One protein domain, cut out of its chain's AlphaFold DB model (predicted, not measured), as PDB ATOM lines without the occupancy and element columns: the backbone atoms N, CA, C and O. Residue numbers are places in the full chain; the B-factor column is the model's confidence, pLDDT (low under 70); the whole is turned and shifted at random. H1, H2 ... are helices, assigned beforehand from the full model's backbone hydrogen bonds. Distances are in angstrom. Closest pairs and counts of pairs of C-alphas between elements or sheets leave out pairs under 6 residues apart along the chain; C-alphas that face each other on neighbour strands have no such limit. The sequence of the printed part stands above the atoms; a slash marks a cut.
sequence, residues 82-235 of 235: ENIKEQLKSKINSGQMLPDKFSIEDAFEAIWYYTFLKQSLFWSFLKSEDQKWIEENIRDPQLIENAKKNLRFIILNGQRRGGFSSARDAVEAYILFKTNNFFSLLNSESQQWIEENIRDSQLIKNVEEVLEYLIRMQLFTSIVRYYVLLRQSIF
ATOM      1  N   GLU A  82      95.808 -81.130 -39.648       58.97
ATOM      2  CA  GLU A  82      94.721 -82.106 -39.587       58.97
ATOM      3  C   GLU A  82      93.386 -81.486 -39.161       58.97
ATOM      4  O   GLU A  82      92.352 -81.851 -39.705       58.97
ATOM      5  N   ASN A  83      93.387 -80.500 -38.262       72.00
ATOM      6  CA  ASN A  83      92.167 -79.799 -37.865       72.00
ATOM      7  C   ASN A  83      91.642 -78.891 -38.992       72.00
ATOM      8  O   ASN A  83      90.439 -78.822 -39.212       72.00
ATOM      9  N   ILE A  84      92.535 -78.237 -39.744       70.38
ATOM     10  CA  ILE A  84      92.165 -77.391 -40.894       70.38
ATOM     11  C   ILE A  84      91.611 -78.255 -42.032       70.38
ATOM     12  O   ILE A  84      90.604 -77.904 -42.643       70.38
ATOM     13  N   LYS A  85      92.221 -79.420 -42.277       79.56
ATOM     14  CA  LYS A  85      91.737 -80.402 -43.251       79.56
ATOM     15  C   LYS A  85      90.331 -80.895 -42.915       79.56
ATOM     16  O   LYS A  85      89.453 -80.835 -43.771       79.56
ATOM     17  N   GLU A  86      90.117 -81.394 -41.698       85.19
ATOM     18  CA  GLU A  86      88.810 -81.933 -41.297       85.19
ATOM     19  C   GLU A  86      87.730 -80.843 -41.304       85.19
ATOM     20  O   GLU A  86      86.611 -81.089 -41.758       85.19
ATOM     21  N   GLN A  87      88.072 -79.613 -40.905       83.81
ATOM     22  CA  GLN A  87      87.173 -78.465 -41.038       83.81
ATOM     23  C   GLN A  87      86.825 -78.187 -42.501       83.81
ATOM     24  O   GLN A  87      85.645 -78.090 -42.824       83.81
ATOM     25  N   LEU A  88      87.810 -78.133 -43.400       87.38
ATOM     26  CA  LEU A  88      87.562 -77.907 -44.823       87.38
ATOM     27  C   LEU A  88      86.670 -79.000 -45.425       87.38
ATOM     28  O   LEU A  88      85.686 -78.683 -46.089       87.38
ATOM     29  N   LYS A  89      86.951 -80.280 -45.155       90.19
ATOM     30  CA  LYS A  89      86.103 -81.384 -45.634       90.19
ATOM     31  C   LYS A  89      84.679 -81.290 -45.089       90.19
ATOM     32  O   LYS A  89      83.727 -81.473 -45.845       90.19
ATOM     33  N   SER A  90      84.525 -80.967 -43.804       91.50
ATOM     34  CA  SER A  90      83.210 -80.765 -43.191       91.50
ATOM     35  C   SER A  90      82.436 -79.645 -43.883       91.50
ATOM     36  O   SER A  90      81.268 -79.842 -44.204       91.50
ATOM     37  N   LYS A  91      83.086 -78.502 -44.139       91.25
ATOM     38  CA  LYS A  91      82.481 -77.328 -44.785       91.25
ATOM     39  C   LYS A  91      82.125 -77.584 -46.246       91.25
ATOM     40  O   LYS A  91      81.084 -77.129 -46.705       91.25
ATOM     41  N   ILE A  92      82.939 -78.360 -46.965       90.50
ATOM     42  CA  ILE A  92      82.610 -78.823 -48.320       90.50
ATOM     43  C   ILE A  92      81.330 -79.665 -48.288       90.50
ATOM     44  O   ILE A  92      80.384 -79.366 -49.011       90.50
ATOM     45  N   ASN A  93      81.261 -80.667 -47.409       91.44
ATOM     46  CA  ASN A  93      80.110 -81.570 -47.341       91.44
ATOM     47  C   ASN A  93      78.809 -80.844 -46.960       91.44
ATOM     48  O   ASN A  93      77.768 -81.095 -47.566       91.44
ATOM     49  N   SER A  94      78.843 -79.949 -45.969       89.06
ATOM     50  CA  SER A  94      77.658 -79.170 -45.590       89.06
ATOM     51  C   SER A  94      77.320 -78.085 -46.614       89.06
ATOM     52  O   SER A  94      76.145 -77.835 -46.876       89.06
ATOM     53  N   GLY A  95      78.325 -77.498 -47.265       78.94
ATOM     54  CA  GLY A  95      78.155 -76.499 -48.318       78.94
ATOM     55  C   GLY A  95      77.503 -77.032 -49.599       78.94
ATOM     56  O   GLY A  95      76.842 -76.273 -50.311       78.94
ATOM     57  N   GLN A  96      77.635 -78.333 -49.874       88.81
ATOM     58  CA  GLN A  96      76.991 -79.029 -50.999       88.81
ATOM     59  C   GLN A  96      75.504 -79.346 -50.759       88.81
ATOM     60  O   GLN A  96      74.801 -79.755 -51.685       88.81
ATOM     61  N   MET A  97      75.000 -79.189 -49.531       86.06
ATOM     62  CA  MET A  97      73.605 -79.493 -49.212       86.06
ATOM     63  C   MET A  97      72.624 -78.496 -49.853       86.06
ATOM     64  O   MET A  97      72.997 -77.454 -50.405       86.06
ATOM     65  N   LEU A  98      71.331 -78.837 -49.786       78.38
ATOM     66  CA  LEU A  98      70.263 -77.941 -50.221       78.38
ATOM     67  C   LEU A  98      70.394 -76.574 -49.535       78.38
ATOM     68  O   LEU A  98      70.705 -76.524 -48.348       78.38
ATOM     69  N   PRO A  99      70.113 -75.479 -50.261       74.62
ATOM     70  CA  PRO A  99      70.354 -74.129 -49.780       74.62
ATOM     71  C   PRO A  99      69.473 -73.784 -48.579       74.62
ATOM     72  O   PRO A  99      68.297 -73.445 -48.714       74.62
ATOM     73  N   ASP A 100      70.099 -73.791 -47.418       81.81
ATOM     74  CA  ASP A 100      69.666 -73.150 -46.190       81.81
ATOM     75  C   ASP A 100      70.744 -72.157 -45.722       81.81
ATOM     76  O   ASP A 100      71.784 -71.980 -46.358       81.81
ATOM     77  N   LYS A 101      70.489 -71.443 -44.623       76.31
ATOM     78  CA  LYS A 101      71.434 -70.432 -44.137       76.31
ATOM     79  C   LYS A 101      72.810 -71.035 -43.804       76.31
ATOM     80  O   LYS A 101      73.824 -70.408 -44.094       76.31
ATOM     81  N   PHE A 102      72.836 -72.234 -43.224       75.12
ATOM     82  CA  PHE A 102      74.062 -72.878 -42.756       75.12
ATOM     83  C   PHE A 102      74.910 -73.403 -43.917       75.12
ATOM     84  O   PHE A 102      76.099 -73.119 -43.975       75.12
ATOM     85  N   SER A 103      74.301 -74.079 -44.889       75.62
ATOM     86  CA  SER A 103      74.966 -74.543 -46.115       75.62
ATOM     87  C   SER A 103      75.500 -73.392 -46.971       75.62
ATOM     88  O   SER A 103      76.558 -73.517 -47.577       75.62
ATOM     89  N   ILE A 104      74.820 -72.241 -47.000       79.38
ATOM     90  CA  ILE A 104      75.301 -71.041 -47.704       79.38
ATOM     91  C   ILE A 104      76.552 -70.452 -47.030       79.38
ATOM     92  O   ILE A 104      77.514 -70.103 -47.720       79.38
ATOM     93  N   GLU A 105      76.555 -70.350 -45.699       83.44
ATOM     94  CA  GLU A 105      77.717 -69.891 -44.928       83.44
ATOM     95  C   GLU A 105      78.884 -70.885 -45.044       83.44
ATOM     96  O   GLU A 105      80.002 -70.488 -45.374       83.44
ATOM     97  N   ASP A 106      78.610 -72.183 -44.905       85.62
ATOM     98  CA  ASP A 106      79.616 -73.244 -44.982       85.62
ATOM     99  C   ASP A 106      80.234 -73.388 -46.378       85.62
ATOM    100  O   ASP A 106      81.447 -73.567 -46.490       85.62
ATOM    101  N   ALA A 107      79.446 -73.254 -47.452       85.00
ATOM    102  CA  ALA A 107      79.966 -73.264 -48.821       85.00
ATOM    103  C   ALA A 107      80.952 -72.113 -49.063       85.00
ATOM    104  O   ALA A 107      81.975 -72.277 -49.730       85.00
ATOM    105  N   PHE A 108      80.657 -70.941 -48.499       85.81
ATOM    106  CA  PHE A 108      81.536 -69.784 -48.588       85.81
ATOM    107  C   PHE A 108      82.826 -69.979 -47.776       85.81
ATOM    108  O   PHE A 108      83.924 -69.749 -48.289       85.81
ATOM    109  N   GLU A 109      82.712 -70.463 -46.537       84.81
ATOM    110  CA  GLU A 109      83.866 -70.786 -45.691       84.81
ATOM    111  C   GLU A 109      84.744 -71.886 -46.301       84.81
ATOM    112  O   GLU A 109      85.969 -71.806 -46.211       84.81
ATOM    113  N   ALA A 110      84.154 -72.869 -46.989       86.06
ATOM    114  CA  ALA A 110      84.897 -73.891 -47.721       86.06
ATOM    115  C   ALA A 110      85.801 -73.274 -48.800       86.06
ATOM    116  O   ALA A 110      86.988 -73.600 -48.858       86.06
ATOM    117  N   ILE A 111      85.281 -72.348 -49.620       82.44
ATOM    118  CA  ILE A 111      86.071 -71.650 -50.652       82.44
ATOM    119  C   ILE A 111      87.177 -70.801 -50.020       82.44
ATOM    120  O   ILE A 111      88.299 -70.763 -50.539       82.44
ATOM    121  N   TRP A 112      86.885 -70.142 -48.899       80.44
ATOM    122  CA  TRP A 112      87.867 -69.338 -48.176       80.44
ATOM    123  C   TRP A 112      89.010 -70.190 -47.620       80.44
ATOM    124  O   TRP A 112      90.176 -69.925 -47.928       80.44
ATOM    125  N   TYR A 113      88.690 -71.250 -46.872       79.94
ATOM    126  CA  TYR A 113      89.683 -72.167 -46.316       79.94
ATOM    127  C   TYR A 113      90.486 -72.866 -47.401       79.94
ATOM    128  O   TYR A 113      91.707 -72.942 -47.286       79.94
ATOM    129  N   TYR A 114      89.834 -73.324 -48.471       82.88
ATOM    130  CA  TYR A 114      90.532 -73.899 -49.610       82.88
ATOM    131  C   TYR A 114      91.511 -72.898 -50.224       82.88
ATOM    132  O   TYR A 114      92.674 -73.234 -50.412       82.88
ATOM    133  N   THR A 115      91.072 -71.667 -50.498       74.50
ATOM    134  CA  THR A 115      91.924 -70.647 -51.121       74.50
ATOM    135  C   THR A 115      93.151 -70.353 -50.269       74.50
ATOM    136  O   THR A 115      94.270 -70.367 -50.784       74.50
ATOM    137  N   PHE A 116      92.946 -70.132 -48.970       71.94
ATOM    138  CA  PHE A 116      94.033 -69.901 -48.027       71.94
ATOM    139  C   PHE A 116      95.000 -71.086 -48.005       71.94
ATOM    140  O   PHE A 116      96.207 -70.912 -48.158       71.94
ATOM    141  N   LEU A 117      94.465 -72.300 -47.871       71.75
ATOM    142  CA  LEU A 117      95.274 -73.503 -47.786       71.75
ATOM    143  C   LEU A 117      96.072 -73.719 -49.073       71.75
ATOM    144  O   LEU A 117      97.274 -73.945 -48.993       71.75
ATOM    145  N   LYS A 118      95.435 -73.565 -50.239       77.06
ATOM    146  CA  LYS A 118      96.023 -73.763 -51.569       77.06
ATOM    147  C   LYS A 118      97.162 -72.792 -51.880       77.06
ATOM    148  O   LYS A 118      98.099 -73.169 -52.578       77.06
ATOM    149  N   GLN A 119      97.079 -71.562 -51.375       66.06
ATOM    150  CA  GLN A 119      98.115 -70.535 -51.536       66.06
ATOM    151  C   GLN A 119      99.205 -70.601 -50.460       66.06
ATOM    152  O   GLN A 119     100.257 -69.984 -50.611       66.06
ATOM    153  N   SER A 120      98.961 -71.332 -49.372       63.53
ATOM    154  CA  SER A 120      99.930 -71.524 -48.298       63.53
ATOM    155  C   SER A 120     100.886 -72.685 -48.581       63.53
ATOM    156  O   SER A 120     100.567 -73.612 -49.330       63.53
ATOM    157  N   LEU A 121     102.027 -72.704 -47.888       59.88
ATOM    158  CA  LEU A 121     102.927 -73.861 -47.900       59.88
ATOM    159  C   LEU A 121     102.271 -75.134 -47.323       59.88
ATOM    160  O   LEU A 121     102.657 -76.243 -47.701       59.88
ATOM    161  N   PHE A 122     101.234 -75.000 -46.483       67.81
ATOM    162  CA  PHE A 122     100.548 -76.131 -45.843       67.81
ATOM    163  C   PHE A 122      99.801 -77.029 -46.832       67.81
ATOM    164  O   PHE A 122      99.554 -78.191 -46.508       67.81
ATOM    165  N   TRP A 123      99.481 -76.551 -48.044       78.50
ATOM    166  CA  TRP A 123      98.909 -77.409 -49.088       78.50
ATOM    167  C   TRP A 123      99.791 -78.632 -49.353       78.50
ATOM    168  O   TRP A 123      99.293 -79.749 -49.476       78.50
ATOM    169  N   SER A 124     101.109 -78.423 -49.391       75.62
ATOM    170  CA  SER A 124     102.089 -79.479 -49.656       75.62
ATOM    171  C   SER A 124     102.187 -80.522 -48.536       75.62
ATOM    172  O   SER A 124     102.620 -81.643 -48.789       75.62
ATOM    173  N   PHE A 125     101.736 -80.183 -47.325       77.12
ATOM    174  CA  PHE A 125     101.745 -81.076 -46.166       77.12
ATOM    175  C   PHE A 125     100.522 -82.001 -46.114       77.12
ATOM    176  O   PHE A 125     100.532 -82.997 -45.392       77.12
ATOM    177  N   LEU A 126      99.482 -81.720 -46.902       79.62
ATOM    178  CA  LEU A 126      98.358 -82.634 -47.062       79.62
ATOM    179  C   LEU A 126      98.774 -83.880 -47.842       79.62
ATOM    180  O   LEU A 126      99.500 -83.801 -48.834       79.62
ATOM    181  N   LYS A 127      98.218 -85.036 -47.471       88.62
ATOM    182  CA  LYS A 127      98.359 -86.253 -48.277       88.62
ATOM    183  C   LYS A 127      97.773 -86.041 -49.674       88.62
ATOM    184  O   LYS A 127      96.755 -85.373 -49.836       88.62
ATOM    185  N   SER A 128      98.366 -86.681 -50.683       91.25
ATOM    186  CA  SER A 128      97.901 -86.563 -52.075       91.25
ATOM    187  C   SER A 128      96.429 -86.966 -52.253       91.25
ATOM    188  O   SER A 128      95.719 -86.345 -53.039       91.25
ATOM    189  N   GLU A 129      95.953 -87.964 -51.502       93.88
ATOM    190  CA  GLU A 129      94.539 -88.375 -51.497       93.88
ATOM    191  C   GLU A 129      93.604 -87.265 -50.996       93.88
ATOM    192  O   GLU A 129      92.558 -87.022 -51.592       93.88
ATOM    193  N   ASP A 130      94.021 -86.536 -49.959       90.81
ATOM    194  CA  ASP A 130      93.257 -85.435 -49.382       90.81
ATOM    195  C   ASP A 130      93.218 -84.240 -50.340       90.81
ATOM    196  O   ASP A 130      92.156 -83.669 -50.569       90.81
ATOM    197  N   GLN A 131      94.358 -83.906 -50.953       91.69
ATOM    198  CA  GLN A 131      94.447 -82.841 -51.955       91.69
ATOM    199  C   GLN A 131      93.524 -83.103 -53.149       91.69
ATOM    200  O   GLN A 131      92.796 -82.206 -53.568       91.69
ATOM    201  N   LYS A 132      93.537 -84.334 -53.682       94.25
ATOM    202  CA  LYS A 132      92.677 -84.734 -54.807       94.25
ATOM    203  C   LYS A 132      91.206 -84.651 -54.438       94.25
ATOM    204  O   LYS A 132      90.444 -84.019 -55.158       94.25
ATOM    205  N   TRP A 133      90.832 -85.218 -53.289       95.06
ATOM    206  CA  TRP A 133      89.451 -85.166 -52.823       95.06
ATOM    207  C   TRP A 133      88.968 -83.717 -52.677       95.06
ATOM    208  O   TRP A 133      87.882 -83.384 -53.141       95.06
ATOM    209  N   ILE A 134      89.782 -82.834 -52.087       93.62
ATOM    210  CA  ILE A 134      89.435 -81.416 -51.931       93.62
ATOM    211  C   ILE A 134      89.259 -80.742 -53.298       93.62
ATOM    212  O   ILE A 134      88.247 -80.086 -53.508       93.62
ATOM    213  N   GLU A 135      90.198 -80.914 -54.231       93.06
ATOM    214  CA  GLU A 135      90.130 -80.320 -55.580       93.06
ATOM    215  C   GLU A 135      88.902 -80.770 -56.377       93.06
ATOM    216  O   GLU A 135      88.289 -79.967 -57.084       93.06
ATOM    217  N   GLU A 136      88.539 -82.045 -56.254       93.31
ATOM    218  CA  GLU A 136      87.369 -82.618 -56.917       93.31
ATOM    219  C   GLU A 136      86.065 -82.057 -56.336       93.31
ATOM    220  O   GLU A 136      85.149 -81.727 -57.087       93.31
ATOM    221  N   ASN A 137      85.985 -81.900 -55.011       92.94
ATOM    222  CA  ASN A 137      84.735 -81.554 -54.331       92.94
ATOM    223  C   ASN A 137      84.530 -80.045 -54.128       92.94
ATOM    224  O   ASN A 137      83.387 -79.595 -54.048       92.94
ATOM    225  N   ILE A 138      85.598 -79.240 -54.083       91.06
ATOM    226  CA  ILE A 138      85.489 -77.778 -53.931       91.06
ATOM    227  C   ILE A 138      84.907 -77.098 -55.178       91.06
ATOM    228  O   ILE A 138      84.426 -75.971 -55.114       91.06
ATOM    229  N   ARG A 139      84.935 -77.786 -56.324       88.81
ATOM    230  CA  ARG A 139      84.369 -77.318 -57.599       88.81
ATOM    231  C   ARG A 139      82.929 -77.778 -57.819       88.81
ATOM    232  O   ARG A 139      82.402 -77.580 -58.912       88.81
ATOM    233  N   ASP A 140      82.312 -78.405 -56.819       90.69
ATOM    234  CA  ASP A 140      80.936 -78.871 -56.917       90.69
ATOM    235  C   ASP A 140      79.981 -77.713 -57.287       90.69
ATOM    236  O   ASP A 140      79.995 -76.671 -56.622       90.69
ATOM    237  N   PRO A 141      79.135 -77.860 -58.324       88.06
ATOM    238  CA  PRO A 141      78.265 -76.778 -58.775       88.06
ATOM    239  C   PRO A 141      77.308 -76.250 -57.699       88.06
ATOM    240  O   PRO A 141      77.040 -75.048 -57.663       88.06
ATOM    241  N   GLN A 142      76.797 -77.115 -56.817       87.94
ATOM    242  CA  GLN A 142      75.877 -76.712 -55.754       87.94
ATOM    243  C   GLN A 142      76.607 -75.907 -54.674       87.94
ATOM    244  O   GLN A 142      76.083 -74.884 -54.221       87.94
ATOM    245  N   LEU A 143      77.829 -76.310 -54.322       90.88
ATOM    246  CA  LEU A 143      78.711 -75.553 -53.434       90.88
ATOM    247  C   LEU A 143      79.011 -74.164 -54.015       90.88
ATOM    248  O   LEU A 143      78.839 -73.162 -53.321       90.88
ATOM    249  N   ILE A 144      79.382 -74.076 -55.298       89.31
ATOM    250  CA  ILE A 144      79.651 -72.792 -55.968       89.31
ATOM    251  C   ILE A 144      78.406 -71.891 -55.973       89.31
ATOM    252  O   ILE A 144      78.494 -70.699 -55.666       89.31
ATOM    253  N   GLU A 145      77.228 -72.449 -56.258       87.88
ATOM    254  CA  GLU A 145      75.967 -71.704 -56.230       87.88
ATOM    255  C   GLU A 145      75.601 -71.205 -54.825       87.88
ATOM    256  O   GLU A 145      75.123 -70.076 -54.670       87.88
ATOM    257  N   ASN A 146      75.843 -72.006 -53.788       85.94
ATOM    258  CA  ASN A 146      75.609 -71.615 -52.400       85.94
ATOM    259  C   ASN A 146      76.591 -70.528 -51.950       85.94
ATOM    260  O   ASN A 146      76.170 -69.501 -51.412       85.94
ATOM    261  N   ALA A 147      77.876 -70.673 -52.267       87.06
ATOM    262  CA  ALA A 147      78.883 -69.670 -51.946       87.06
ATOM    263  C   ALA A 147      78.625 -68.337 -52.676       87.06
ATOM    264  O   ALA A 147      78.771 -67.265 -52.082       87.06
ATOM    265  N   LYS A 148      78.134 -68.378 -53.925       86.44
ATOM    266  CA  LYS A 148      77.663 -67.192 -54.663       86.44
ATOM    267  C   LYS A 148      76.530 -66.469 -53.930       86.44
ATOM    268  O   LYS A 148      76.527 -65.237 -53.872       86.44
ATOM    269  N   LYS A 149      75.551 -67.201 -53.384       86.31
ATOM    270  CA  LYS A 149      74.441 -66.594 -52.625       86.31
ATOM    271  C   LYS A 149      74.959 -65.835 -51.405       86.31
ATOM    272  O   LYS A 149      74.491 -64.722 -51.162       86.31
ATOM    273  N   ASN A 150      75.946 -66.388 -50.694       86.06
ATOM    274  CA  ASN A 150      76.559 -65.689 -49.568       86.06
ATOM    275  C   ASN A 150      77.343 -64.452 -50.027       86.06
ATOM    276  O   ASN A 150      77.152 -63.368 -49.487       86.06
ATOM    277  N   LEU A 151      78.153 -64.579 -51.084       83.69
ATOM    278  CA  LEU A 151      78.897 -63.457 -51.664       83.69
ATOM    279  C   LEU A 151      77.965 -62.286 -52.015       83.69
ATOM    280  O   LEU A 151      78.234 -61.141 -51.653       83.69
ATOM    281  N   ARG A 152      76.820 -62.571 -52.646       84.44
ATOM    282  CA  ARG A 152      75.792 -61.565 -52.945       84.44
ATOM    283  C   ARG A 152      75.258 -60.887 -51.681       84.44
ATOM    284  O   ARG A 152      75.098 -59.669 -51.669       84.44
ATOM    285  N   PHE A 153      74.988 -61.650 -50.624       85.56
ATOM    286  CA  PHE A 153      74.534 -61.112 -49.339       85.56
ATOM    287  C   PHE A 153      75.582 -60.197 -48.690       85.56
ATOM    288  O   PHE A 153      75.245 -59.103 -48.234       85.56
ATOM    289  N   ILE A 154      76.848 -60.616 -48.686       82.75
ATOM    290  CA  ILE A 154      77.959 -59.857 -48.107       82.75
ATOM    291  C   ILE A 154      78.164 -58.538 -48.866       82.75
ATOM    292  O   ILE A 154      78.223 -57.490 -48.226       82.75
ATOM    293  N   ILE A 155      78.164 -58.560 -50.207       79.75
ATOM    294  CA  ILE A 155      78.259 -57.351 -51.046       79.75
ATOM    295  C   ILE A 155      77.127 -56.368 -50.722       79.75
ATOM    296  O   ILE A 155      77.387 -55.207 -50.405       79.75
ATOM    297  N   LEU A 156      75.874 -56.834 -50.723       83.12
ATOM    298  CA  LEU A 156      74.714 -55.979 -50.452       83.12
ATOM    299  C   LEU A 156      74.742 -55.369 -49.044       83.12
ATOM    300  O   LEU A 156      74.285 -54.244 -48.848       83.12
ATOM    301  N   ASN A 157      75.255 -56.095 -48.048       83.44
ATOM    302  CA  ASN A 157      75.430 -55.548 -46.703       83.44
ATOM    303  C   ASN A 157      76.605 -54.574 -46.629       83.44
ATOM    304  O   ASN A 157      76.491 -53.547 -45.961       83.44
ATOM    305  N   GLY A 158      77.698 -54.863 -47.334       77.38
ATOM    306  CA  GLY A 158      78.868 -53.998 -47.425       77.38
ATOM    307  C   GLY A 158      78.573 -52.646 -48.073       77.38
ATOM    308  O   GLY A 158      79.194 -51.655 -47.713       77.38
ATOM    309  N   GLN A 159      77.583 -52.573 -48.962       78.75
ATOM    310  CA  GLN A 159      77.107 -51.326 -49.575       78.75
ATOM    311  C   GLN A 159      76.257 -50.458 -48.625       78.75
ATOM    312  O   GLN A 159      75.976 -49.296 -48.916       78.75
ATOM    313  N   ARG A 160      75.808 -50.978 -47.473       87.44
ATOM    314  CA  ARG A 160      74.997 -50.197 -46.523       87.44
ATOM    315  C   ARG A 160      75.874 -49.227 -45.740       87.44
ATOM    316  O   ARG A 160      77.009 -49.540 -45.389       87.44
ATOM    317  N   ARG A 161      75.336 -48.062 -45.369       76.19
ATOM    318  CA  ARG A 161      76.017 -47.167 -44.415       76.19
ATOM    319  C   ARG A 161      76.271 -47.907 -43.098       76.19
ATOM    320  O   ARG A 161      75.336 -48.467 -42.530       76.19
ATOM    321  N   GLY A 162      77.518 -47.906 -42.627       73.44
ATOM    322  CA  GLY A 162      77.925 -48.646 -41.427       73.44
ATOM    323  C   GLY A 162      78.138 -50.150 -41.641       73.44
ATOM    324  O   GLY A 162      78.409 -50.864 -40.679       73.44
ATOM    325  N   GLY A 163      78.053 -50.644 -42.881       75.12
ATOM    326  CA  GLY A 163      78.308 -52.038 -43.261       75.12
ATOM    327  C   GLY A 163      79.791 -52.417 -43.291       75.12
ATOM    328  O   GLY A 163      80.207 -53.175 -44.157       75.12
ATOM    329  N   PHE A 164      80.605 -51.877 -42.383       74.94
ATOM    330  CA  PHE A 164      82.070 -51.912 -42.448       74.94
ATOM    331  C   PHE A 164      82.661 -53.326 -42.487       74.94
ATOM    332  O   PHE A 164      83.494 -53.622 -43.341       74.94
ATOM    333  N   SER A 165      82.209 -54.221 -41.604       70.94
ATOM    334  CA  SER A 165      82.676 -55.614 -41.586       70.94
ATOM    335  C   SER A 165      82.337 -56.334 -42.891       70.94
ATOM    336  O   SER A 165      83.211 -56.929 -43.510       70.94
ATOM    337  N   SER A 166      81.099 -56.196 -43.365       78.75
ATOM    338  CA  SER A 166      80.650 -56.816 -44.613       78.75
ATOM    339  C   SER A 166      81.291 -56.200 -45.856       78.75
ATOM    340  O   SER A 166      81.461 -56.896 -46.847       78.75
ATOM    341  N   ALA A 167      81.678 -54.922 -45.822       68.38
ATOM    342  CA  ALA A 167      82.366 -54.269 -46.932       68.38
ATOM    343  C   ALA A 167      83.764 -54.858 -47.143       68.38
ATOM    344  O   ALA A 167      84.142 -55.205 -48.261       68.38
ATOM    345  N   ARG A 168      84.497 -55.041 -46.040       71.00
ATOM    346  CA  ARG A 168      85.777 -55.749 -46.024       71.00
ATOM    347  C   ARG A 168      85.621 -57.178 -46.543       71.00
ATOM    348  O   ARG A 168      86.354 -57.584 -47.442       71.00
ATOM    349  N   ASP A 169      84.651 -57.906 -45.995       74.56
ATOM    350  CA  ASP A 169      84.422 -59.304 -46.354       74.56
ATOM    351  C   ASP A 169      84.026 -59.438 -47.834       74.56
ATOM    352  O   ASP A 169      84.451 -60.383 -48.484       74.56
ATOM    353  N   ALA A 170      83.291 -58.475 -48.406       69.12
ATOM    354  CA  ALA A 170      82.888 -58.471 -49.815       69.12
ATOM    355  C   ALA A 170      84.083 -58.400 -50.775       69.12
ATOM    356  O   ALA A 170      84.153 -59.172 -51.734       69.12
ATOM    357  N   VAL A 171      85.025 -57.485 -50.519       67.12
ATOM    358  CA  VAL A 171      86.230 -57.323 -51.349       67.12
ATOM    359  C   VAL A 171      87.135 -58.540 -51.222       67.12
ATOM    360  O   VAL A 171      87.586 -59.080 -52.231       67.12
ATOM    361  N   GLU A 172      87.352 -59.017 -49.997       71.81
ATOM    362  CA  GLU A 172      88.149 -60.218 -49.762       71.81
ATOM    363  C   GLU A 172      87.545 -61.430 -50.486       71.81
ATOM    364  O   GLU A 172      88.235 -62.102 -51.252       71.81
ATOM    365  N   ALA A 173      86.241 -61.650 -50.323       71.75
ATOM    366  CA  ALA A 173      85.494 -62.711 -50.980       71.75
ATOM    367  C   ALA A 173      85.662 -62.706 -52.504       71.75
ATOM    368  O   ALA A 173      85.956 -63.737 -53.109       71.75
ATOM    369  N   TYR A 174      85.493 -61.540 -53.125       72.19
ATOM    370  CA  TYR A 174      85.616 -61.379 -54.568       72.19
ATOM    371  C   TYR A 174      86.995 -61.811 -55.085       72.19
ATOM    372  O   TYR A 174      87.099 -62.541 -56.075       72.19
ATOM    373  N   ILE A 175      88.057 -61.425 -54.382       67.56
ATOM    374  CA  ILE A 175      89.431 -61.731 -54.787       67.56
ATOM    375  C   ILE A 175      89.726 -63.214 -54.622       67.56
ATOM    376  O   ILE A 175      90.265 -63.827 -55.540       67.56
ATOM    377  N   LEU A 176      89.300 -63.821 -53.512       70.88
ATOM    378  CA  LEU A 176      89.461 -65.260 -53.280       70.88
ATOM    379  C   LEU A 176      88.817 -66.084 -54.404       70.88
ATOM    380  O   LEU A 176      89.414 -67.043 -54.903       70.88
ATOM    381  N   PHE A 177      87.631 -65.668 -54.858       69.19
ATOM    382  CA  PHE A 177      86.953 -66.287 -55.995       69.19
ATOM    383  C   PHE A 177      87.736 -66.129 -57.305       69.19
ATOM    384  O   PHE A 177      87.772 -67.060 -58.114       69.19
ATOM    385  N   LYS A 178      88.379 -64.979 -57.533       72.62
ATOM    386  CA  LYS A 178      89.213 -64.737 -58.718       72.62
ATOM    387  C   LYS A 178      90.513 -65.542 -58.690       72.62
ATOM    388  O   LYS A 178      90.834 -66.177 -59.691       72.62
ATOM    389  N   THR A 179      91.243 -65.575 -57.572       66.75
ATOM    390  CA  THR A 179      92.597 -66.161 -57.526       66.75
ATOM    391  C   THR A 179      92.620 -67.676 -57.747       66.75
ATOM    392  O   THR A 179      93.605 -68.199 -58.259       66.75
ATOM    393  N   ASN A 180      91.541 -68.388 -57.409       67.88
ATOM    394  CA  ASN A 180      91.427 -69.836 -57.626       67.88
ATOM    395  C   ASN A 180      90.526 -70.219 -58.808       67.88
ATOM    396  O   ASN A 180      90.083 -71.362 -58.898       67.88
ATOM    397  N   ASN A 181      90.253 -69.285 -59.726       75.31
ATOM    398  CA  ASN A 181      89.380 -69.502 -60.883       75.31
ATOM    399  C   ASN A 181      87.954 -69.973 -60.528       75.31
ATOM    400  O   ASN A 181      87.253 -70.490 -61.391       75.31
ATOM    401  N   PHE A 182      87.467 -69.763 -59.300       79.12
ATOM    402  CA  PHE A 182      86.055 -70.013 -58.981       79.12
ATOM    403  C   PHE A 182      85.139 -69.030 -59.703       79.12
ATOM    404  O   PHE A 182      84.008 -69.363 -60.047       79.12
ATOM    405  N   PHE A 183      85.643 -67.831 -59.994       79.06
ATOM    406  CA  PHE A 183      84.904 -66.818 -60.731       79.06
ATOM    407  C   PHE A 183      84.488 -67.283 -62.137       79.06
ATOM    408  O   PHE A 183      83.396 -66.945 -62.581       79.06
ATOM    409  N   SER A 184      85.303 -68.101 -62.819       82.81
ATOM    410  CA  SER A 184      84.959 -68.638 -64.145       82.81
ATOM    411  C   SER A 184      83.928 -69.770 -64.099       82.81
ATOM    412  O   SER A 184      83.335 -70.086 -65.127       82.81
ATOM    413  N   LEU A 185      83.685 -70.354 -62.920       84.75
ATOM    414  CA  LEU A 185      82.630 -71.349 -62.704       84.75
ATOM    415  C   LEU A 185      81.246 -70.704 -62.538       84.75
ATOM    416  O   LEU A 185      80.233 -71.396 -62.598       84.75
ATOM    417  N   LEU A 186      81.188 -69.385 -62.334       82.94
ATOM    418  CA  LEU A 186      79.937 -68.638 -62.270       82.94
ATOM    419  C   LEU A 186      79.383 -68.396 -63.678       82.94
ATOM    420  O   LEU A 186      80.138 -68.221 -64.632       82.94
ATOM    421  N   ASN A 187      78.059 -68.305 -63.813       86.62
ATOM    422  CA  ASN A 187      77.456 -67.862 -65.071       86.62
ATOM    423  C   ASN A 187      77.771 -66.379 -65.362       86.62
ATOM    424  O   ASN A 187      78.078 -65.605 -64.453       86.62
ATOM    425  N   SER A 188      77.684 -65.978 -66.633       85.06
ATOM    426  CA  SER A 188      78.060 -64.631 -67.088       85.06
ATOM    427  C   SER A 188      77.271 -63.511 -66.405       85.06
ATOM    428  O   SER A 188      77.854 -62.498 -66.033       85.06
ATOM    429  N   GLU A 189      75.969 -63.709 -66.177       88.19
ATOM    430  CA  GLU A 189      75.114 -62.754 -65.460       88.19
ATOM    431  C   GLU A 189      75.618 -62.513 -64.029       88.19
ATOM    432  O   GLU A 189      75.722 -61.376 -63.575       88.19
ATOM    433  N   SER A 190      75.995 -63.582 -63.326       84.31
ATOM    434  CA  SER A 190      76.516 -63.501 -61.960       84.31
ATOM    435  C   SER A 190      77.881 -62.823 -61.921       84.31
ATOM    436  O   SER A 190      78.126 -62.008 -61.035       84.31
ATOM    437  N   GLN A 191      78.757 -63.134 -62.881       83.62
ATOM    438  CA  GLN A 191      80.065 -62.489 -63.000       83.62
ATOM    439  C   GLN A 191      79.913 -60.977 -63.195       83.62
ATOM    440  O   GLN A 191      80.507 -60.199 -62.452       83.62
ATOM    441  N   GLN A 192      79.072 -60.570 -64.147       82.19
ATOM    442  CA  GLN A 192      78.814 -59.163 -64.431       82.19
ATOM    443  C   GLN A 192      78.210 -58.448 -63.217       82.19
ATOM    444  O   GLN A 192      78.699 -57.389 -62.828       82.19
ATOM    445  N   TRP A 193      77.209 -59.050 -62.566       89.12
ATOM    446  CA  TRP A 193      76.590 -58.463 -61.379       89.12
ATOM    447  C   TRP A 193      77.612 -58.230 -60.256       89.12
ATOM    448  O   TRP A 193      77.616 -57.162 -59.645       89.12
ATOM    449  N   ILE A 194      78.496 -59.199 -59.990       78.50
ATOM    450  CA  ILE A 194      79.539 -59.060 -58.962       78.50
ATOM    451  C   ILE A 194      80.512 -57.931 -59.332       78.50
ATOM    452  O   ILE A 194      80.791 -57.086 -58.488       78.50
ATOM    453  N   GLU A 195      80.993 -57.886 -60.577       81.38
ATOM    454  CA  GLU A 195      81.933 -56.861 -61.065       81.38
ATOM    455  C   GLU A 195      81.362 -55.443 -60.988       81.38
ATOM    456  O   GLU A 195      82.069 -54.500 -60.637       81.38
ATOM    457  N   GLU A 196      80.076 -55.275 -61.282       78.81
ATOM    458  CA  GLU A 196      79.405 -53.979 -61.168       78.81
ATOM    459  C   GLU A 196      79.251 -53.556 -59.700       78.81
ATOM    460  O   GLU A 196      79.485 -52.399 -59.354       78.81
ATOM    461  N   ASN A 197      78.898 -54.496 -58.817       74.56
ATOM    462  CA  ASN A 197      78.573 -54.189 -57.423       74.56
ATOM    463  C   ASN A 197      79.797 -54.104 -56.504       74.56
ATOM    464  O   ASN A 197      79.732 -53.415 -55.485       74.56
ATOM    465  N   ILE A 198      80.909 -54.761 -56.854       73.44
ATOM    466  CA  ILE A 198      82.178 -54.641 -56.122       73.44
ATOM    467  C   ILE A 198      82.831 -53.267 -56.333       73.44
ATOM    468  O   ILE A 198      83.593 -52.803 -55.492       73.44
ATOM    469  N   ARG A 199      82.488 -52.589 -57.437       71.00
ATOM    470  CA  ARG A 199      82.942 -51.232 -57.779       71.00
ATOM    471  C   ARG A 199      82.013 -50.140 -57.245       71.00
ATOM    472  O   ARG A 199      82.186 -48.969 -57.580       71.00
ATOM    473  N   ASP A 200      81.017 -50.509 -56.439       79.44
ATOM    474  CA  ASP A 200      80.091 -49.549 -55.854       79.44
ATOM    475  C   ASP A 200      80.832 -48.532 -54.971       79.44
ATOM    476  O   ASP A 200      81.650 -48.877 -54.115       79.44
ATOM    477  N   SER A 201      80.523 -47.251 -55.166       71.12
ATOM    478  CA  SER A 201      81.229 -46.160 -54.484       71.12
ATOM    479  C   SER A 201      81.021 -46.156 -52.966       71.12
ATOM    480  O   SER A 201      81.923 -45.764 -52.225       71.12
ATOM    481  N   GLN A 202      79.864 -46.613 -52.478       78.44
ATOM    482  CA  GLN A 202      79.592 -46.695 -51.045       78.44
ATOM    483  C   GLN A 202      80.302 -47.895 -50.413       78.44
ATOM    484  O   GLN A 202      80.792 -47.779 -49.286       78.44
ATOM    485  N   LEU A 203      80.398 -49.014 -51.134       70.25
ATOM    486  CA  LEU A 203      81.217 -50.157 -50.735       70.25
ATOM    487  C   LEU A 203      82.694 -49.762 -50.613       70.25
ATOM    488  O   LEU A 203      83.285 -49.983 -49.558       70.25
ATOM    489  N   ILE A 204      83.259 -49.118 -51.643       65.69
ATOM    490  CA  ILE A 204      84.647 -48.630 -51.643       65.69
ATOM    491  C   ILE A 204      84.884 -47.713 -50.443       65.69
ATOM    492  O   ILE A 204      85.793 -47.962 -49.653       65.69
ATOM    493  N   LYS A 205      84.006 -46.726 -50.237       68.88
ATOM    494  CA  LYS A 205      84.089 -45.809 -49.097       68.88
ATOM    495  C   LYS A 205      84.086 -46.538 -47.750       68.88
ATOM    496  O   LYS A 205      84.872 -46.216 -46.866       68.88
ATOM    497  N   ASN A 206      83.218 -47.535 -47.575       69.12
ATOM    498  CA  ASN A 206      83.175 -48.312 -46.336       69.12
ATOM    499  C   ASN A 206      84.469 -49.109 -46.108       69.12
ATOM    500  O   ASN A 206      84.888 -49.268 -44.962       69.12
ATOM    501  N   VAL A 207      85.109 -49.605 -47.171       63.81
ATOM    502  CA  VAL A 207      86.411 -50.275 -47.060       63.81
ATOM    503  C   VAL A 207      87.521 -49.276 -46.722       63.81
ATOM    504  O   VAL A 207      88.356 -49.575 -45.869       63.81
ATOM    505  N   GLU A 208      87.521 -48.091 -47.331       59.34
ATOM    506  CA  GLU A 208      88.455 -47.009 -46.992       59.34
ATOM    507  C   GLU A 208      88.349 -46.628 -45.509       59.34
ATOM    508  O   GLU A 208      89.363 -46.552 -44.817       59.34
ATOM    509  N   GLU A 209      87.132 -46.495 -44.974       65.81
ATOM    510  CA  GLU A 209      86.908 -46.210 -43.551       65.81
ATOM    511  C   GLU A 209      87.443 -47.331 -42.635       65.81
ATOM    512  O   GLU A 209      88.045 -47.057 -41.589       65.81
ATOM    513  N   VAL A 210      87.297 -48.604 -43.033       66.75
ATOM    514  CA  VAL A 210      87.905 -49.743 -42.318       66.75
ATOM    515  C   VAL A 210      89.426 -49.661 -42.352       66.75
ATOM    516  O   VAL A 210      90.074 -49.845 -41.321       66.75
ATOM    517  N   LEU A 211      90.012 -49.375 -43.512       53.56
ATOM    518  CA  LEU A 211      91.455 -49.214 -43.654       53.56
ATOM    519  C   LEU A 211      91.989 -48.088 -42.774       53.56
ATOM    520  O   LEU A 211      92.961 -48.296 -42.051       53.56
ATOM    521  N   GLU A 212      91.340 -46.925 -42.784       54.97
ATOM    522  CA  GLU A 212      91.702 -45.805 -41.919       54.97
ATOM    523  C   GLU A 212      91.664 -46.194 -40.441       54.97
ATOM    524  O   GLU A 212      92.579 -45.861 -39.684       54.97
ATOM    525  N   TYR A 213      90.630 -46.926 -40.019       62.12
ATOM    526  CA  TYR A 213      90.539 -47.441 -38.656       62.12
ATOM    527  C   TYR A 213      91.711 -48.378 -38.326       62.12
ATOM    528  O   TYR A 213      92.365 -48.209 -37.297       62.12
ATOM    529  N   LEU A 214      92.030 -49.327 -39.208       53.94
ATOM    530  CA  LEU A 214      93.141 -50.263 -39.014       53.94
ATOM    531  C   LEU A 214      94.501 -49.548 -38.968       53.94
ATOM    532  O   LEU A 214      95.343 -49.907 -38.142       53.94
ATOM    533  N   ILE A 215      94.688 -48.514 -39.796       47.50
ATOM    534  CA  ILE A 215      95.856 -47.619 -39.784       47.50
ATOM    535  C   ILE A 215      95.983 -46.923 -38.431       47.50
ATOM    536  O   ILE A 215      97.050 -46.972 -37.817       47.50
ATOM    537  N   ARG A 216      94.894 -46.347 -37.907       45.94
ATOM    538  CA  ARG A 216      94.882 -45.713 -36.575       45.94
ATOM    539  C   ARG A 216      95.205 -46.704 -35.457       45.94
ATOM    540  O   ARG A 216      95.846 -46.329 -34.478       45.94
ATOM    541  N   MET A 217      94.795 -47.960 -35.616       47.69
ATOM    542  CA  MET A 217      95.073 -49.046 -34.673       47.69
ATOM    543  C   MET A 217      96.452 -49.701 -34.870       47.69
ATOM    544  O   MET A 217      96.800 -50.593 -34.099       47.69
ATOM    545  N   GLN A 218      97.246 -49.261 -35.857       48.19
ATOM    546  CA  GLN A 218      98.574 -49.800 -36.192       48.19
ATOM    547  C   GLN A 218      98.576 -51.312 -36.483       48.19
ATOM    548  O   GLN A 218      99.556 -52.015 -36.231       48.19
ATOM    549  N   LEU A 219      97.490 -51.831 -37.058       49.91
ATOM    550  CA  LEU A 219      97.361 -53.243 -37.424       49.91
ATOM    551  C   LEU A 219      98.022 -53.511 -38.787       49.91
ATOM    552  O   LEU A 219      97.354 -53.853 -39.760       49.91
ATOM    553  N   PHE A 220      99.344 -53.334 -38.864       39.09
ATOM    554  CA  PHE A 220     100.134 -53.340 -40.107       39.09
ATOM    555  C   PHE A 220      99.883 -54.554 -41.019       39.09
ATOM    556  O   PHE A 220      99.668 -54.391 -42.218       39.09
ATOM    557  N   THR A 221      99.799 -55.760 -40.451       43.72
ATOM    558  CA  THR A 221      99.490 -56.999 -41.193       43.72
ATOM    559  C   THR A 221      98.111 -56.980 -41.843       43.72
ATOM    560  O   THR A 221      97.929 -57.486 -42.948       43.72
ATOM    561  N   SER A 222      97.138 -56.361 -41.179       46.69
ATOM    562  CA  SER A 222      95.794 -56.174 -41.711       46.69
ATOM    563  C   SER A 222      95.801 -55.128 -42.830       46.69
ATOM    564  O   SER A 222      95.251 -55.372 -43.895       46.69
ATOM    565  N   ILE A 223      96.500 -54.007 -42.645       42.62
ATOM    566  CA  ILE A 223      96.575 -52.907 -43.623       42.62
ATOM    567  C   ILE A 223      97.188 -53.367 -44.953       42.62
ATOM    568  O   ILE A 223      96.593 -53.143 -46.006       42.62
ATOM    569  N   VAL A 224      98.345 -54.040 -44.913       40.03
ATOM    570  CA  VAL A 224      99.031 -54.535 -46.123       40.03
ATOM    571  C   VAL A 224      98.157 -55.544 -46.866       40.03
ATOM    572  O   VAL A 224      97.989 -55.429 -48.079       40.03
ATOM    573  N   ARG A 225      97.534 -56.482 -46.135       49.91
ATOM    574  CA  ARG A 225      96.591 -57.452 -46.704       49.91
ATOM    575  C   ARG A 225      95.467 -56.743 -47.460       49.91
ATOM    576  O   ARG A 225      95.249 -57.038 -48.626       49.91
ATOM    577  N   TYR A 226      94.794 -55.772 -46.849       50.72
ATOM    578  CA  TYR A 226      93.634 -55.119 -47.467       50.72
ATOM    579  C   TYR A 226      93.987 -54.167 -48.613       50.72
ATOM    580  O   TYR A 226      93.230 -54.075 -49.576       50.72
ATOM    581  N   TYR A 227      95.137 -53.496 -48.560       42.75
ATOM    582  CA  TYR A 227      95.586 -52.644 -49.662       42.75
ATOM    583  C   TYR A 227      95.945 -53.461 -50.914       42.75
ATOM    584  O   TYR A 227      95.549 -53.103 -52.025       42.75
ATOM    585  N   VAL A 228      96.643 -54.591 -50.739       44.62
ATOM    586  CA  VAL A 228      96.936 -55.532 -51.835       44.62
ATOM    587  C   VAL A 228      95.639 -56.087 -52.423       44.62
ATOM    588  O   VAL A 228      95.510 -56.152 -53.645       44.62
ATOM    589  N   LEU A 229      94.668 -56.409 -51.565       48.69
ATOM    590  CA  LEU A 229      93.361 -56.900 -51.982       48.69
ATOM    591  C   LEU A 229      92.596 -55.851 -52.819       48.69
ATOM    592  O   LEU A 229      92.237 -56.116 -53.964       48.69
ATOM    593  N   LEU A 230      92.424 -54.623 -52.321       44.25
ATOM    594  CA  LEU A 230      91.720 -53.560 -53.056       44.25
ATOM    595  C   LEU A 230      92.308 -53.295 -54.441       44.25
ATOM    596  O   LEU A 230      91.563 -53.171 -55.417       44.25
ATOM    597  N   ARG A 231      93.639 -53.263 -54.547       42.00
ATOM    598  CA  ARG A 231      94.325 -53.028 -55.821       42.00
ATOM    599  C   ARG A 231      94.007 -54.105 -56.863       42.00
ATOM    600  O   ARG A 231      93.904 -53.772 -58.035       42.00
ATOM    601  N   GLN A 232      93.830 -55.358 -56.447       43.34
ATOM    602  CA  GLN A 232      93.463 -56.472 -57.331       43.34
ATOM    603  C   GLN A 232      91.973 -56.494 -57.699       43.34
ATOM    604  O   GLN A 232      91.584 -57.202 -58.620       43.34
ATOM    605  N   SER A 233      91.132 -55.758 -56.964       36.22
ATOM    606  CA  SER A 233      89.689 -55.698 -57.222       36.22
ATOM    607  C   SER A 233      89.246 -54.547 -58.133       36.22
ATOM    608  O   SER A 233      88.146 -54.591 -58.679       36.22
ATOM    609  N   ILE A 234      90.093 -53.524 -58.287       36.19
ATOM    610  CA  ILE A 234      89.792 -52.274 -59.008       36.19
ATOM    611  C   ILE A 234      90.438 -52.237 -60.411       36.19
ATOM    612  O   ILE A 234      89.983 -51.473 -61.265       36.19
ATOM    613  N   PHE A 235      91.441 -53.082 -60.675       29.62
ATOM    614  CA  PHE A 235      92.157 -53.204 -61.954       29.62
ATOM    615  C   PHE A 235      92.111 -54.640 -62.470       29.62
ATOM    616  O   PHE A 235      92.004 -54.803 -63.706       29.62
TER     617      PHE A 235
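This is residues 82 to 235 of the 235 residues of an uncharacterized protein of Candidatus Aenigmarchaeota archaeon (UniProt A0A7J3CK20). The helices make an arch: H5 and H6, running opposite ways, form a bridge in the middle, with the hairpin of H1 and H2 at one end and the hairpin of H8 and H9 at the other. H7 packs loosely on the bridge, and H3 and H4 lie beside the H1 and H2 end. The printed part has 154 residues, with nine named helices, H1 to H9 in order, and no named strand; the class is all helix. It is compact, with a radius of gyration of the C-alphas of 15.8 A and spans of 44 by 34 by 27 A.

H1, residues 82 to 95, begins at C-alpha 82 (94.721, -82.106, -39.587) and is 19.5 A long. H2, residues 101 to 119, is the longest helix, at 27.7 A. H3 is residues 121 to 125 and H4 residues 128 to 137. H5, residues 141 to 158, measures 25.5 A from C-alpha 141 (78.265, -76.778, -58.775), and H6, residues 164 to 179, measures 23.3 A. H7 is residues 188 to 198. H8, residues 201 to 216, is 22.5 A long; H9, residues 220 to 234, is 21.6 A long and ends at C-alpha 234 (89.792, -52.274, -59.008).

H1 and H2 touch as a hairpin at a steep tilt of 42 degrees, with the closest C-alphas, Gly 95 and Ala 107, 3.7 A apart. H3 and H4 touch no helix; the closest C-alphas of H1 and H4, Ile 92 and Asn 137, are 6.9 A apart. H2 touches H5 about perpendicular, at 83 degrees, closest at Phe 108 and Ala 147, C-alphas 4.3 A apart. H5 and H6, the hubs, touch five helices each and form a hairpin at 36 degrees, only just steep; the C-alphas of Gly 158 and Ala 167 are closest, at 3.5 A. H7 touches H6, closest at Val 171 and Ile 198, C-alphas 6.8 A apart. H8 touches H6 about perpendicular, at 76 degrees, closest at Phe 164 and Asn 206, C-alphas 5.4 A apart. H8 and H9 form a hairpin at a shallow tilt of 19 degrees, with the closest C-alphas, Leu 211 and Ile 223, 6.3 A apart. H2 and H9 are apart. Every O i to N i+4 pair is within hydrogen-bond range in H1, H2 and H4 to H9; H3 has 0 of 1, and 2 of 2 O i to N i+3 pairs.

The C-alphas farthest apart, those of Glu 129 and Arg 161, are 45.7 A apart. The printed part has no cut and no long link; H6 to H7 is short, the others tight. The mean pLDDT of the printed part is 74.3; 44 residues are under 70, among them residues 204 to 235.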